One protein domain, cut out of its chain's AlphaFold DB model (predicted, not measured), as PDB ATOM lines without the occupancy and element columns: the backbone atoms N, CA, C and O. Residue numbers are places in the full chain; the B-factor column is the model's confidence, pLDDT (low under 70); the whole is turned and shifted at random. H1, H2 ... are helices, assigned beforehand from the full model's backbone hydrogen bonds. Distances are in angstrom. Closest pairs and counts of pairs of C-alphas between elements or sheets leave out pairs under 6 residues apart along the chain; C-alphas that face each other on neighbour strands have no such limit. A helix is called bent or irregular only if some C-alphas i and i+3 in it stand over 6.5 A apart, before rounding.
ATOM      1  N   THR A 338     168.171 177.514 197.602       92.12
ATOM      2  CA  THR A 338     169.022 177.436 196.416       92.12
ATOM      3  C   THR A 338     168.277 177.953 195.186       92.12
ATOM      4  O   THR A 338     167.045 177.957 195.119       92.12
ATOM      5  N   GLU A 339     169.020 178.373 194.163       88.56
ATOM      6  CA  GLU A 339     168.411 178.845 192.917       88.56
ATOM      7  C   GLU A 339     167.497 177.787 192.280       88.56
ATOM      8  O   GLU A 339     166.406 178.115 191.817       88.56
ATOM      9  N   ASN A 340     167.885 176.510 192.338       88.06
ATOM     10  CA  ASN A 340     167.073 175.405 191.829       88.06
ATOM     11  C   ASN A 340     165.760 175.235 192.603       88.06
ATOM     12  O   ASN A 340     164.712 175.064 191.983       88.06
ATOM     13  N   GLU A 341     165.792 175.323 193.934       87.94
ATOM     14  CA  GLU A 341     164.587 175.260 194.770       87.94
ATOM     15  C   GLU A 341     163.662 176.447 194.505       87.94
ATOM     16  O   GLU A 341     162.462 176.260 194.315       87.94
ATOM     17  N   ARG A 342     164.207 177.664 194.380       88.31
ATOM     18  CA  ARG A 342     163.414 178.843 193.998       88.31
ATOM     19  C   ARG A 342     162.813 178.691 192.605       88.31
ATOM     20  O   ARG A 342     161.641 179.003 192.387       88.31
ATOM     21  N   ASN A 343     163.581 178.186 191.647       85.38
ATOM     22  CA  ASN A 343     163.096 177.929 190.293       85.38
ATOM     23  C   ASN A 343     161.985 176.874 190.284       85.38
ATOM     24  O   ASN A 343     161.003 177.030 189.560       85.38
ATOM     25  N   ARG A 344     162.089 175.843 191.126       83.88
ATOM     26  CA  ARG A 344     161.043 174.833 191.305       83.88
ATOM     27  C   ARG A 344     159.793 175.409 191.970       83.88
ATOM     28  O   ARG A 344     158.699 175.257 191.434       83.88
ATOM     29  N   ALA A 345     159.941 176.148 193.066       83.31
ATOM     30  CA  ALA A 345     158.824 176.806 193.741       83.31
ATOM     31  C   ALA A 345     158.055 177.737 192.787       83.31
ATOM     32  O   ALA A 345     156.827 177.727 192.745       83.31
ATOM     33  N   THR A 346     158.776 178.491 191.952       83.56
ATOM     34  CA  THR A 346     158.175 179.435 190.996       83.56
ATOM     35  C   THR A 346     157.616 178.792 189.730       83.56
ATOM     36  O   THR A 346     156.811 179.425 189.043       83.56
ATOM     37  N   SER A 347     158.026 177.565 189.395       78.75
ATOM     38  CA  SER A 347     157.498 176.828 188.241       78.75
ATOM     39  C   SER A 347     156.200 176.085 188.567       78.75
ATOM     40  O   SER A 347     155.351 175.942 187.689       78.75
ATOM     41  N   HIS A 348     155.981 175.705 189.830       70.19
ATOM     42  CA  HIS A 348     154.760 175.040 190.313       70.19
ATOM     43  C   HIS A 348     153.537 175.970 190.476       70.19
ATOM     44  O   HIS A 348     152.529 175.590 191.073       70.19
ATOM     45  N   GLY A 349     153.590 177.166 189.888       75.25
ATOM     46  CA  GLY A 349     152.474 178.101 189.798       75.25
ATOM     47  C   GLY A 349     152.604 179.301 190.733       75.25
ATOM     48  O   GLY A 349     153.233 179.256 191.782       75.25
ATOM     49  N   ASN A 350     151.970 180.401 190.327       81.12
ATOM     50  CA  ASN A 350     151.936 181.669 191.068       81.12
ATOM     51  C   ASN A 350     150.488 182.065 191.373       81.12
ATOM     52  O   ASN A 350     150.070 183.219 191.244       81.12
ATOM     53  N   GLU A 351     149.681 181.054 191.676       78.50
ATOM     54  CA  GLU A 351     148.352 181.202 192.250       78.50
ATOM     55  C   GLU A 351     148.584 181.500 193.733       78.50
ATOM     56  O   GLU A 351     149.398 180.831 194.360       78.50
ATOM     57  N   GLY A 352     147.969 182.545 194.296       87.00
ATOM     58  CA  GLY A 352     148.303 183.083 195.631       87.00
ATOM     59  C   GLY A 352     148.163 182.119 196.823       87.00
ATOM     60  O   GLY A 352     148.236 182.547 197.964       87.00
ATOM     61  N   THR A 353     147.950 180.828 196.587       90.69
ATOM     62  CA  THR A 353     147.996 179.742 197.567       90.69
ATOM     63  C   THR A 353     149.411 179.246 197.875       90.69
ATOM     64  O   THR A 353     149.568 178.487 198.824       90.69
ATOM     65  N   GLN A 354     150.427 179.625 197.090       91.31
ATOM     66  CA  GLN A 354     151.810 179.172 197.299       91.31
ATOM     67  C   GLN A 354     152.573 180.040 198.309       91.31
ATOM     68  O   GLN A 354     152.500 181.270 198.250       91.31
ATOM     69  N   GLN A 355     153.353 179.410 199.197       92.25
ATOM     70  CA  GLN A 355     154.026 180.080 200.324       92.25
ATOM     71  C   GLN A 355     154.958 181.218 199.893       92.25
ATOM     72  O   GLN A 355     154.981 182.256 200.554       92.25
ATOM     73  N   HIS A 356     155.680 181.070 198.779       91.38
ATOM     74  CA  HIS A 356     156.539 182.134 198.241       91.38
ATOM     75  C   HIS A 356     155.742 183.336 197.718       91.38
ATOM     76  O   HIS A 356     156.262 184.448 197.678       91.38
ATOM     77  N   VAL A 357     154.474 183.132 197.348       94.38
ATOM     78  CA  VAL A 357     153.579 184.186 196.855       94.38
ATOM     79  C   VAL A 357     152.919 184.924 198.013       94.38
ATOM     80  O   VAL A 357     153.044 186.141 198.100       94.38
ATOM     81  N   HIS A 358     152.225 184.211 198.908       95.50
ATOM     82  CA  HIS A 358     151.473 184.857 199.989       95.50
ATOM     83  C   HIS A 358     152.323 185.213 201.210       95.50
ATOM     84  O   HIS A 358     151.880 186.011 202.029       95.50
ATOM     85  N   LYS A 359     153.521 184.632 201.372       96.31
ATOM     86  CA  LYS A 359     154.453 184.936 202.474       96.31
ATOM     87  C   LYS A 359     153.790 184.893 203.859       96.31
ATOM     88  O   LYS A 359     154.050 185.733 204.715       96.31
ATOM     89  N   GLY A 360     152.870 183.950 204.061       96.00
ATOM     90  CA  GLY A 360     152.094 183.807 205.300       96.00
ATOM     91  C   GLY A 360     150.799 184.624 205.399       96.00
ATOM     92  O   GLY A 360     150.056 184.416 206.355       96.00
ATOM     93  N   ASP A 361     150.473 185.479 204.426       97.25
ATOM     94  CA  ASP A 361     149.219 186.242 204.425       97.25
ATOM     95  C   ASP A 361     148.021 185.342 204.091       97.25
ATOM     96  O   ASP A 361     147.809 184.933 202.945       97.25
ATOM     97  N   LEU A 362     147.206 185.031 205.098       96.25
ATOM     98  CA  LEU A 362     146.042 184.170 204.910       96.25
ATOM     99  C   LEU A 362     144.897 184.848 204.144       96.25
ATOM    100  O   LEU A 362     144.043 184.138 203.609       96.25
ATOM    101  N   GLU A 363     144.863 186.180 204.045       96.12
ATOM    102  CA  GLU A 363     143.870 186.887 203.225       96.12
ATOM    103  C   GLU A 363     144.178 186.718 201.733       96.12
ATOM    104  O   GLU A 363     143.257 186.499 200.941       96.12
ATOM    105  N   VAL A 364     145.463 186.710 201.350       96.56
ATOM    106  CA  VAL A 364     145.899 186.356 199.984       96.56
ATOM    107  C   VAL A 364     145.482 184.922 199.658       96.56
ATOM    108  O   VAL A 364     144.908 184.678 198.595       96.56
ATOM    109  N   VAL A 365     145.705 183.973 200.575       95.75
ATOM    110  CA  VAL A 365     145.323 182.562 200.379       95.75
ATOM    111  C   VAL A 365     143.808 182.414 200.240       95.75
ATOM    112  O   VAL A 365     143.336 181.702 199.351       95.75
ATOM    113  N   ALA A 366     143.030 183.086 201.093       94.75
ATOM    114  CA  ALA A 366     141.574 183.067 201.021       94.75
ATOM    115  C   ALA A 366     141.074 183.634 199.682       94.75
ATOM    116  O   ALA A 366     140.287 182.978 198.994       94.75
ATOM    117  N   ALA A 367     141.594 184.793 199.265       95.19
ATOM    118  CA  ALA A 367     141.274 185.402 197.977       95.19
ATOM    119  C   ALA A 367     141.658 184.486 196.802       95.19
ATOM    120  O   ALA A 367     140.860 184.303 195.881       95.19
ATOM    121  N   ALA A 368     142.833 183.854 196.847       94.88
ATOM    122  CA  ALA A 368     143.287 182.914 195.826       94.88
ATOM    123  C   ALA A 368     142.357 181.697 195.715       94.88
ATOM    124  O   ALA A 368     141.934 181.355 194.615       94.88
ATOM    125  N   LYS A 369     141.958 181.091 196.840       93.94
ATOM    126  CA  LYS A 369     141.019 179.956 196.849       93.94
ATOM    127  C   LYS A 369     139.647 180.332 196.298       93.94
ATOM    128  O   LYS A 369     139.086 179.585 195.499       93.94
ATOM    129  N   MET A 370     139.115 181.492 196.680       93.50
ATOM    130  CA  MET A 370     137.854 181.994 196.126       93.50
ATOM    131  C   MET A 370     137.967 182.263 194.619       93.50
ATOM    132  O   MET A 370     137.053 181.932 193.862       93.50
ATOM    133  N   HIS A 371     139.098 182.816 194.171       93.56
ATOM    134  CA  HIS A 371     139.385 183.050 192.759       93.56
ATOM    135  C   HIS A 371     139.459 181.733 191.966       93.56
ATOM    136  O   HIS A 371     138.830 181.625 190.913       93.56
ATOM    137  N   SER A 372     140.167 180.716 192.467       91.81
ATOM    138  CA  SER A 372     140.267 179.393 191.825       91.81
ATOM    139  C   SER A 372     138.922 178.661 191.794       91.81
ATOM    140  O   SER A 372     138.590 178.016 190.802       91.81
ATOM    141  N   ALA A 373     138.080 178.857 192.812       91.88
ATOM    142  CA  ALA A 373     136.697 178.378 192.837       91.88
ATOM    143  C   ALA A 373     135.730 179.178 191.937       91.88
ATOM    144  O   ALA A 373     134.525 178.929 191.956       91.88
ATOM    145  N   LYS A 374     136.231 180.144 191.153       92.94
ATOM    146  CA  LYS A 374     135.451 181.015 190.255       92.94
ATOM    147  C   LYS A 374     134.376 181.841 190.972       92.94
ATOM    148  O   LYS A 374     133.382 182.241 190.369       92.94
ATOM    149  N   LEU A 375     134.587 182.160 192.249       89.44
ATOM    150  CA  LEU A 375     133.683 182.983 193.056       89.44
ATOM    151  C   LEU A 375     133.958 184.485 192.879       89.44
ATOM    152  O   LEU A 375     133.892 185.245 193.841       89.44
ATOM    153  N   TYR A 376     134.255 184.929 191.653       83.06
ATOM    154  CA  TYR A 376     134.725 186.292 191.360       83.06
ATOM    155  C   TYR A 376     133.797 187.386 191.898       83.06
ATOM    156  O   TYR A 376     134.262 188.348 192.490       83.06
ATOM    157  N   GLY A 377     132.477 187.204 191.783       83.12
ATOM    158  CA  GLY A 377     131.492 188.166 192.294       83.12
ATOM    159  C   GLY A 377     131.404 188.260 193.823       83.12
ATOM    160  O   GLY A 377     130.636 189.070 194.329       83.12
ATOM    161  N   ARG A 378     132.143 187.421 194.561       88.25
ATOM    162  CA  ARG A 378     132.196 187.431 196.030       88.25
ATOM    163  C   ARG A 378     133.502 187.988 196.589       88.25
ATOM    164  O   ARG A 378     133.567 188.216 197.793       88.25
ATOM    165  N   LEU A 379     134.528 188.193 195.759       90.81
ATOM    166  CA  LEU A 379     135.742 188.870 196.203       90.81
ATOM    167  C   LEU A 379     135.476 190.373 196.293       90.81
ATOM    168  O   LEU A 379     134.927 190.994 195.384       90.81
ATOM    169  N   THR A 380     135.917 190.977 197.388       92.38
ATOM    170  CA  THR A 380     135.942 192.436 197.511       92.38
ATOM    171  C   THR A 380     137.015 193.036 196.596       92.38
ATOM    172  O   THR A 380     137.994 192.376 196.240       92.38
ATOM    173  N   HIS A 381     136.881 194.321 196.249       93.75
ATOM    174  CA  HIS A 381     137.912 195.029 195.477       93.75
ATOM    175  C   HIS A 381     139.283 194.988 196.178       93.75
ATOM    176  O   HIS A 381     140.305 194.763 195.535       93.75
ATOM    177  N   ALA A 382     139.292 195.110 197.509       92.88
ATOM    178  CA  ALA A 382     140.510 195.027 198.307       92.88
ATOM    179  C   ALA A 382     141.178 193.642 198.212       92.88
ATOM    180  O   ALA A 382     142.385 193.566 198.020       92.88
ATOM    181  N   GLN A 383     140.405 192.549 198.254       93.62
ATOM    182  CA  GLN A 383     140.933 191.187 198.069       93.62
ATOM    183  C   GLN A 383     141.470 190.947 196.652       93.62
ATOM    184  O   GLN A 383     142.474 190.258 196.487       93.62
ATOM    185  N   HIS A 384     140.827 191.519 195.630       93.94
ATOM    186  CA  HIS A 384     141.332 191.464 194.259       93.94
ATOM    187  C   HIS A 384     142.684 192.167 194.116       93.94
ATOM    188  O   HIS A 384     143.602 191.589 193.531       93.94
ATOM    189  N   ASN A 385     142.813 193.375 194.669       94.88
ATOM    190  CA  ASN A 385     144.066 194.127 194.638       94.88
ATOM    191  C   ASN A 385     145.153 193.396 195.426       94.88
ATOM    192  O   ASN A 385     146.217 193.146 194.876       94.88
ATOM    193  N   LEU A 386     144.841 192.931 196.639       94.94
ATOM    194  CA  LEU A 386     145.760 192.158 197.476       94.94
ATOM    195  C   LEU A 386     146.304 190.922 196.739       94.94
ATOM    196  O   LEU A 386     147.512 190.698 196.689       94.94
ATOM    197  N   LEU A 387     145.422 190.134 196.114       95.50
ATOM    198  CA  LEU A 387     145.828 188.965 195.333       95.50
ATOM    199  C   LEU A 387     146.654 189.353 194.098       95.50
ATOM    200  O   LEU A 387     147.605 188.655 193.750       95.50
ATOM    201  N   SER A 388     146.289 190.437 193.412       94.75
ATOM    202  CA  SER A 388     147.033 190.940 192.255       94.75
ATOM    203  C   SER A 388     148.443 191.380 192.650       94.75
ATOM    204  O   SER A 388     149.411 190.986 192.000       94.75
ATOM    205  N   ASP A 389     148.565 192.138 193.736       95.06
ATOM    206  CA  ASP A 389     149.829 192.669 194.241       95.06
ATOM    207  C   ASP A 389     150.758 191.544 194.697       95.06
ATOM    208  O   ASP A 389     151.922 191.519 194.298       95.06
ATOM    209  N   ALA A 390     150.233 190.541 195.410       94.94
ATOM    210  CA  ALA A 390     151.005 189.363 195.806       94.94
ATOM    211  C   ALA A 390     151.555 188.580 194.594       94.94
ATOM    212  O   ALA A 390     152.667 188.054 194.627       94.94
ATOM    213  N   ARG A 391     150.796 188.513 193.492       94.50
ATOM    214  CA  ARG A 391     151.182 187.770 192.277       94.50
ATOM    215  C   ARG A 391     152.094 188.559 191.341       94.50
ATOM    216  O   ARG A 391     152.813 187.951 190.547       94.50
ATOM    217  N   LYS A 392     152.058 189.891 191.400       93.12
ATOM    218  CA  LYS A 392     152.725 190.782 190.446       93.12
ATOM    219  C   LYS A 392     154.226 190.503 190.274       93.12
ATOM    220  O   LYS A 392     154.626 190.341 189.119       93.12
ATOM    221  N   PRO A 393     155.044 190.350 191.338       90.56
ATOM    222  CA  PRO A 393     156.478 190.090 191.180       90.56
ATOM    223  C   PRO A 393     156.760 188.840 190.341       90.56
ATOM    224  O   PRO A 393     157.673 188.818 189.518       90.56
ATOM    225  N   TRP A 394     155.922 187.816 190.499       89.00
ATOM    226  CA  TRP A 394     156.067 186.534 189.822       89.00
ATOM    227  C   TRP A 394     155.596 186.575 188.372       89.00
ATOM    228  O   TRP A 394     156.233 185.995 187.497       89.00
ATOM    229  N   ILE A 395     154.505 187.295 188.101       87.81
ATOM    230  CA  ILE A 395     154.032 187.540 186.734       87.81
ATOM    231  C   ILE A 395     155.088 188.322 185.946       87.81
ATOM    232  O   ILE A 395     155.366 187.995 184.791       87.81
ATOM    233  N   ASP A 396     155.695 189.336 186.560       87.44
ATOM    234  CA  ASP A 396     156.715 190.162 185.917       87.44
ATOM    235  C   ASP A 396     158.022 189.386 185.695       87.44
ATOM    236  O   ASP A 396     158.623 189.498 184.621       87.44
ATOM    237  N   ALA A 397     158.431 188.552 186.656       86.44
ATOM    238  CA  ALA A 397     159.571 187.648 186.504       86.44
ATOM    239  C   ALA A 397     159.346 186.634 185.372       86.44
ATOM    240  O   ALA A 397     160.212 186.460 184.517       86.44
ATOM    241  N   GLU A 398     158.165 186.021 185.301       86.44
ATOM    242  CA  GLU A 398     157.827 185.072 184.240       86.44
ATOM    243  C   GLU A 398     157.818 185.733 182.856       86.44
ATOM    244  O   GLU A 398     158.411 185.221 181.908       86.44
ATOM    245  N   ARG A 399     157.235 186.932 182.739       88.50
ATOM    246  CA  ARG A 399     157.284 187.722 181.498       88.50
ATOM    247  C   ARG A 399     158.712 188.061 181.082       88.50
ATOM    248  O   ARG A 399     159.000 188.098 179.887       88.50
ATOM    249  N   ARG A 400     159.601 188.324 182.043       87.81
ATOM    250  CA  ARG A 400     161.024 188.560 181.777       87.81
ATOM    251  C   ARG A 400     161.694 187.300 181.226       87.81
ATOM    252  O   ARG A 400     162.268 187.382 180.144       87.81
ATOM    253  N   ARG A 401     161.508 186.142 181.877       85.12
ATOM    254  CA  ARG A 401     162.024 184.843 181.404       85.12
ATOM    255  C   ARG A 401     161.560 184.526 179.980       85.12
ATOM    256  O   ARG A 401     162.358 184.120 179.142       85.12
ATOM    257  N   GLN A 402     160.287 184.778 179.671       87.88
ATOM    258  CA  GLN A 402     159.735 184.563 178.329       87.88
ATOM    259  C   GLN A 402     160.360 185.482 177.270       87.88
ATOM    260  O   GLN A 402     160.631 185.037 176.155       87.88
ATOM    261  N   ARG A 403     160.624 186.754 177.606       91.69
ATOM    262  CA  ARG A 403     161.313 187.693 176.701       91.69
ATOM    263  C   ARG A 403     162.757 187.268 176.446       91.69
ATOM    264  O   ARG A 403     163.181 187.258 175.295       91.69
ATOM    265  N   GLU A 404     163.481 186.879 177.492       89.19
ATOM    266  CA  GLU A 404     164.866 186.402 177.391       89.19
ATOM    267  C   GLU A 404     164.954 185.123 176.543       89.19
ATOM    268  O   GLU A 404     165.760 185.046 175.612       89.19
ATOM    269  N   ALA A 405     164.052 184.164 176.769       87.69
ATOM    270  CA  ALA A 405     163.962 182.941 175.975       87.69
ATOM    271  C   ALA A 405     163.652 183.218 174.493       87.69
ATOM    272  O   ALA A 405     164.264 182.606 173.617       87.69
ATOM    273  N   ALA A 406     162.757 184.168 174.196       91.50
ATOM    274  CA  ALA A 406     162.464 184.574 172.823       91.50
ATOM    275  C   ALA A 406     163.701 185.178 172.136       91.50
ATOM    276  O   ALA A 406     164.037 184.787 171.019       91.50
ATOM    277  N   THR A 407     164.433 186.061 172.825       92.50
ATOM    278  CA  THR A 407     165.660 186.661 172.277       92.50
ATOM    279  C   THR A 407     166.780 185.643 172.057       92.50
ATOM    280  O   THR A 407     167.455 185.694 171.028       92.50
ATOM    281  N   SER A 408     166.945 184.681 172.971       87.94
ATOM    282  CA  SER A 408     167.932 183.602 172.845       87.94
ATOM    283  C   SER A 408     167.583 182.649 171.696       87.94
ATOM    284  O   SER A 408     168.421 182.356 170.844       87.94
ATOM    285  N   GLY A 409     166.309 182.257 171.576       88.25
ATOM    286  CA  GLY A 409     165.832 181.420 170.475       88.25
ATOM    287  C   GLY A 409     166.013 182.074 169.101       88.25
ATOM    288  O   GLY A 409     166.410 181.407 168.143       88.25
ATOM    289  N   GLU A 410     165.781 183.385 168.990       86.75
ATOM    290  CA  GLU A 410     166.066 184.141 167.765       86.75
ATOM    291  C   GLU A 410     167.567 184.203 167.448       86.75
ATOM    292  O   GLU A 410     167.955 184.073 166.280       86.75
ATOM    293  N   ALA A 411     168.421 184.380 168.461       82.44
ATOM    294  CA  ALA A 411     169.874 184.380 168.300       82.44
ATOM    295  C   ALA A 411     170.383 183.018 167.799       82.44
ATOM    296  O   ALA A 411     171.119 182.965 166.809       82.44
ATOM    297  N   ASP A 412     169.904 181.921 168.386       86.25
ATOM    298  CA  ASP A 412     170.222 180.554 167.971       86.25
ATOM    299  C   ASP A 412     169.759 180.256 166.543       86.25
ATOM    300  O   ASP A 412     170.486 179.650 165.750       86.25
ATOM    301  N   GLN A 413     168.556 180.702 166.168       86.81
ATOM    302  CA  GLN A 413     168.061 180.556 164.798       86.81
ATOM    303  C   GLN A 413     168.914 181.345 163.797       86.81
ATOM    304  O   GLN A 413     169.232 180.830 162.720       86.81
ATOM    305  N   ARG A 414     169.331 182.571 164.142       86.12
ATOM    306  CA  ARG A 414     170.241 183.379 163.312       86.12
ATOM    307  C   ARG A 414     171.615 182.723 163.180       86.12
ATOM    308  O   ARG A 414     172.147 182.686 162.069       86.12
ATOM    309  N   ALA A 415     172.163 182.167 164.260       82.81
ATOM    310  CA  ALA A 415     173.434 181.444 164.250       82.81
ATOM    311  C   ALA A 415     173.366 180.193 163.355       82.81
ATOM    312  O   ALA A 415     174.200 180.024 162.464       82.81
ATOM    313  N   LYS A 416     172.309 179.382 163.495       90.81
ATOM    314  CA  LYS A 416     172.059 178.209 162.638       90.81
ATOM    315  C   LYS A 416     171.884 178.587 161.166       90.81
ATOM    316  O   LYS A 416     172.365 177.876 160.289       90.81
ATOM    317  N   LYS A 417     171.222 179.713 160.870       89.62
ATOM    318  CA  LYS A 417     171.071 180.208 159.493       89.62
ATOM    319  C   LYS A 417     172.410 180.640 158.890       89.62
ATOM    320  O   LYS A 417     172.654 180.331 157.731       89.62
ATOM    321  N   ARG A 418     173.278 181.298 159.670       87.44
ATOM    322  CA  ARG A 418     174.638 181.669 159.238       87.44
ATOM    323  C   ARG A 418     175.502 180.442 158.945       87.44
ATOM    324  O   ARG A 418     176.152 180.413 157.912       87.44
ATOM    325  N   GLN A 419     175.448 179.411 159.790       84.69
ATOM    326  CA  GLN A 419     176.198 178.165 159.577       84.69
ATOM    327  C   GLN A 419     175.764 177.380 158.333       84.69
ATOM    328  O   GLN A 419     176.566 176.640 157.791       84.69
ATOM    329  N   ARG A 420     174.515 177.527 157.870       87.38
ATOM    330  CA  ARG A 420     174.027 176.876 156.637       87.38
ATOM    331  C   ARG A 420     174.396 177.618 155.346       87.38
ATOM    332  O   ARG A 420     174.108 177.109 154.269       87.38
ATOM    333  N   GLN A 421     174.909 178.843 155.450       82.12
ATOM    334  CA  GLN A 421     175.293 179.676 154.303       82.12
ATOM    335  C   GLN A 421     176.798 179.628 154.002       82.12
ATOM    336  O   GLN A 421     177.214 180.159 152.975       82.12
ATOM    337  N   VAL A 422     177.578 179.014 154.894       73.69
ATOM    338  CA  VAL A 422     178.991 178.651 154.714       73.69
ATOM    339  C   VAL A 422     179.037 177.192 154.288       73.69
ATOM    340  O   VAL A 422     179.849 176.881 153.392       73.69
TER     341      VAL A 422
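What this domain is: This is residues 338 to 422 of the 422 residues of an uncharacterized protein of Sphaceloma murrayae (UniProt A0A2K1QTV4). A small helical head sits at one end of a long helical arm: in the head, H3 packs nearly at right angles on H4a, the first arm of the bent helix H4, with the one-turn H2 near both, while residues 399 to 422, mostly the later part of H4b, stick out alone. H1 lies off to the side, near H2 and the beginning of H4b. The printed part has 85 residues with four named helices, H1, H2, H3 and H4 in that order, and no named strand; the class is all helix. The whole is extended, with a radius of gyration of the C-alphas of 18.6 A, and spans 63 by 31 by 18 A, only just elongated.

Where its parts are: H1 runs from residue 339, C-alpha at (168.411, 178.845, 192.917), to residue 347 and is 12.0 A long. H2 is residues 355 to 358. H3 is residues 362 to 372, 15.1 A long, with its first C-alpha at (146.042, 184.170, 204.910). H4, residues 381 to 419, was assigned as one helix by its hydrogen bonds, but it is bent: C-alphas 390 and 393 are 7.2 A apart. Its arm H4a is residues 381 to 390, 14.3 A long. Its arm H4b is residues 393 to 419, 39.1 A long, with its last C-alpha at (176.198, 178.165, 159.577).

How they stand to each other: H3 and H4a touch, about perpendicular at 80 degrees, with the C-alphas of Val 364 and Leu 387 closest at 5.3 A. H2 is close to H3 but not clearly touching, the closest C-alphas being those of His 358 and Val 364, 5.8 A apart. H2 is also close but not clearly touching to H4a, at 5.9 A between the C-alphas of Val 357 and Ala 390. H4a and H4b stand at a steep tilt of 45 degrees. H1 and H4b are close but not clearly touching, about perpendicular at 75 degrees, with the C-alphas of Thr 346 and Trp 394 closest at 7.5 A. H1 and H3, H1 and H4a, and H3 and H4b are apart. In H1, H3, H4a and H4b every O i to N i+4 pair is within hydrogen-bond range; H2 is too short for such a pair, and its one O i to N i+3 pair is not within range.

The domain as a whole: The two C-alphas farthest apart, those of Arg 378 and Val 422, are 63.0 A apart. Without residues 399 to 422, which stand free, the body of 61 residues spans 38 by 19 by 18 A. The printed part has no cut and ends at the chain's last residue, 422. The link from H2 to H3 is tight, those from H1 to H2 and from H3 to H4 are short, and no link is long. The mean pLDDT of the printed part is 89.4, and no printed residue is under 70.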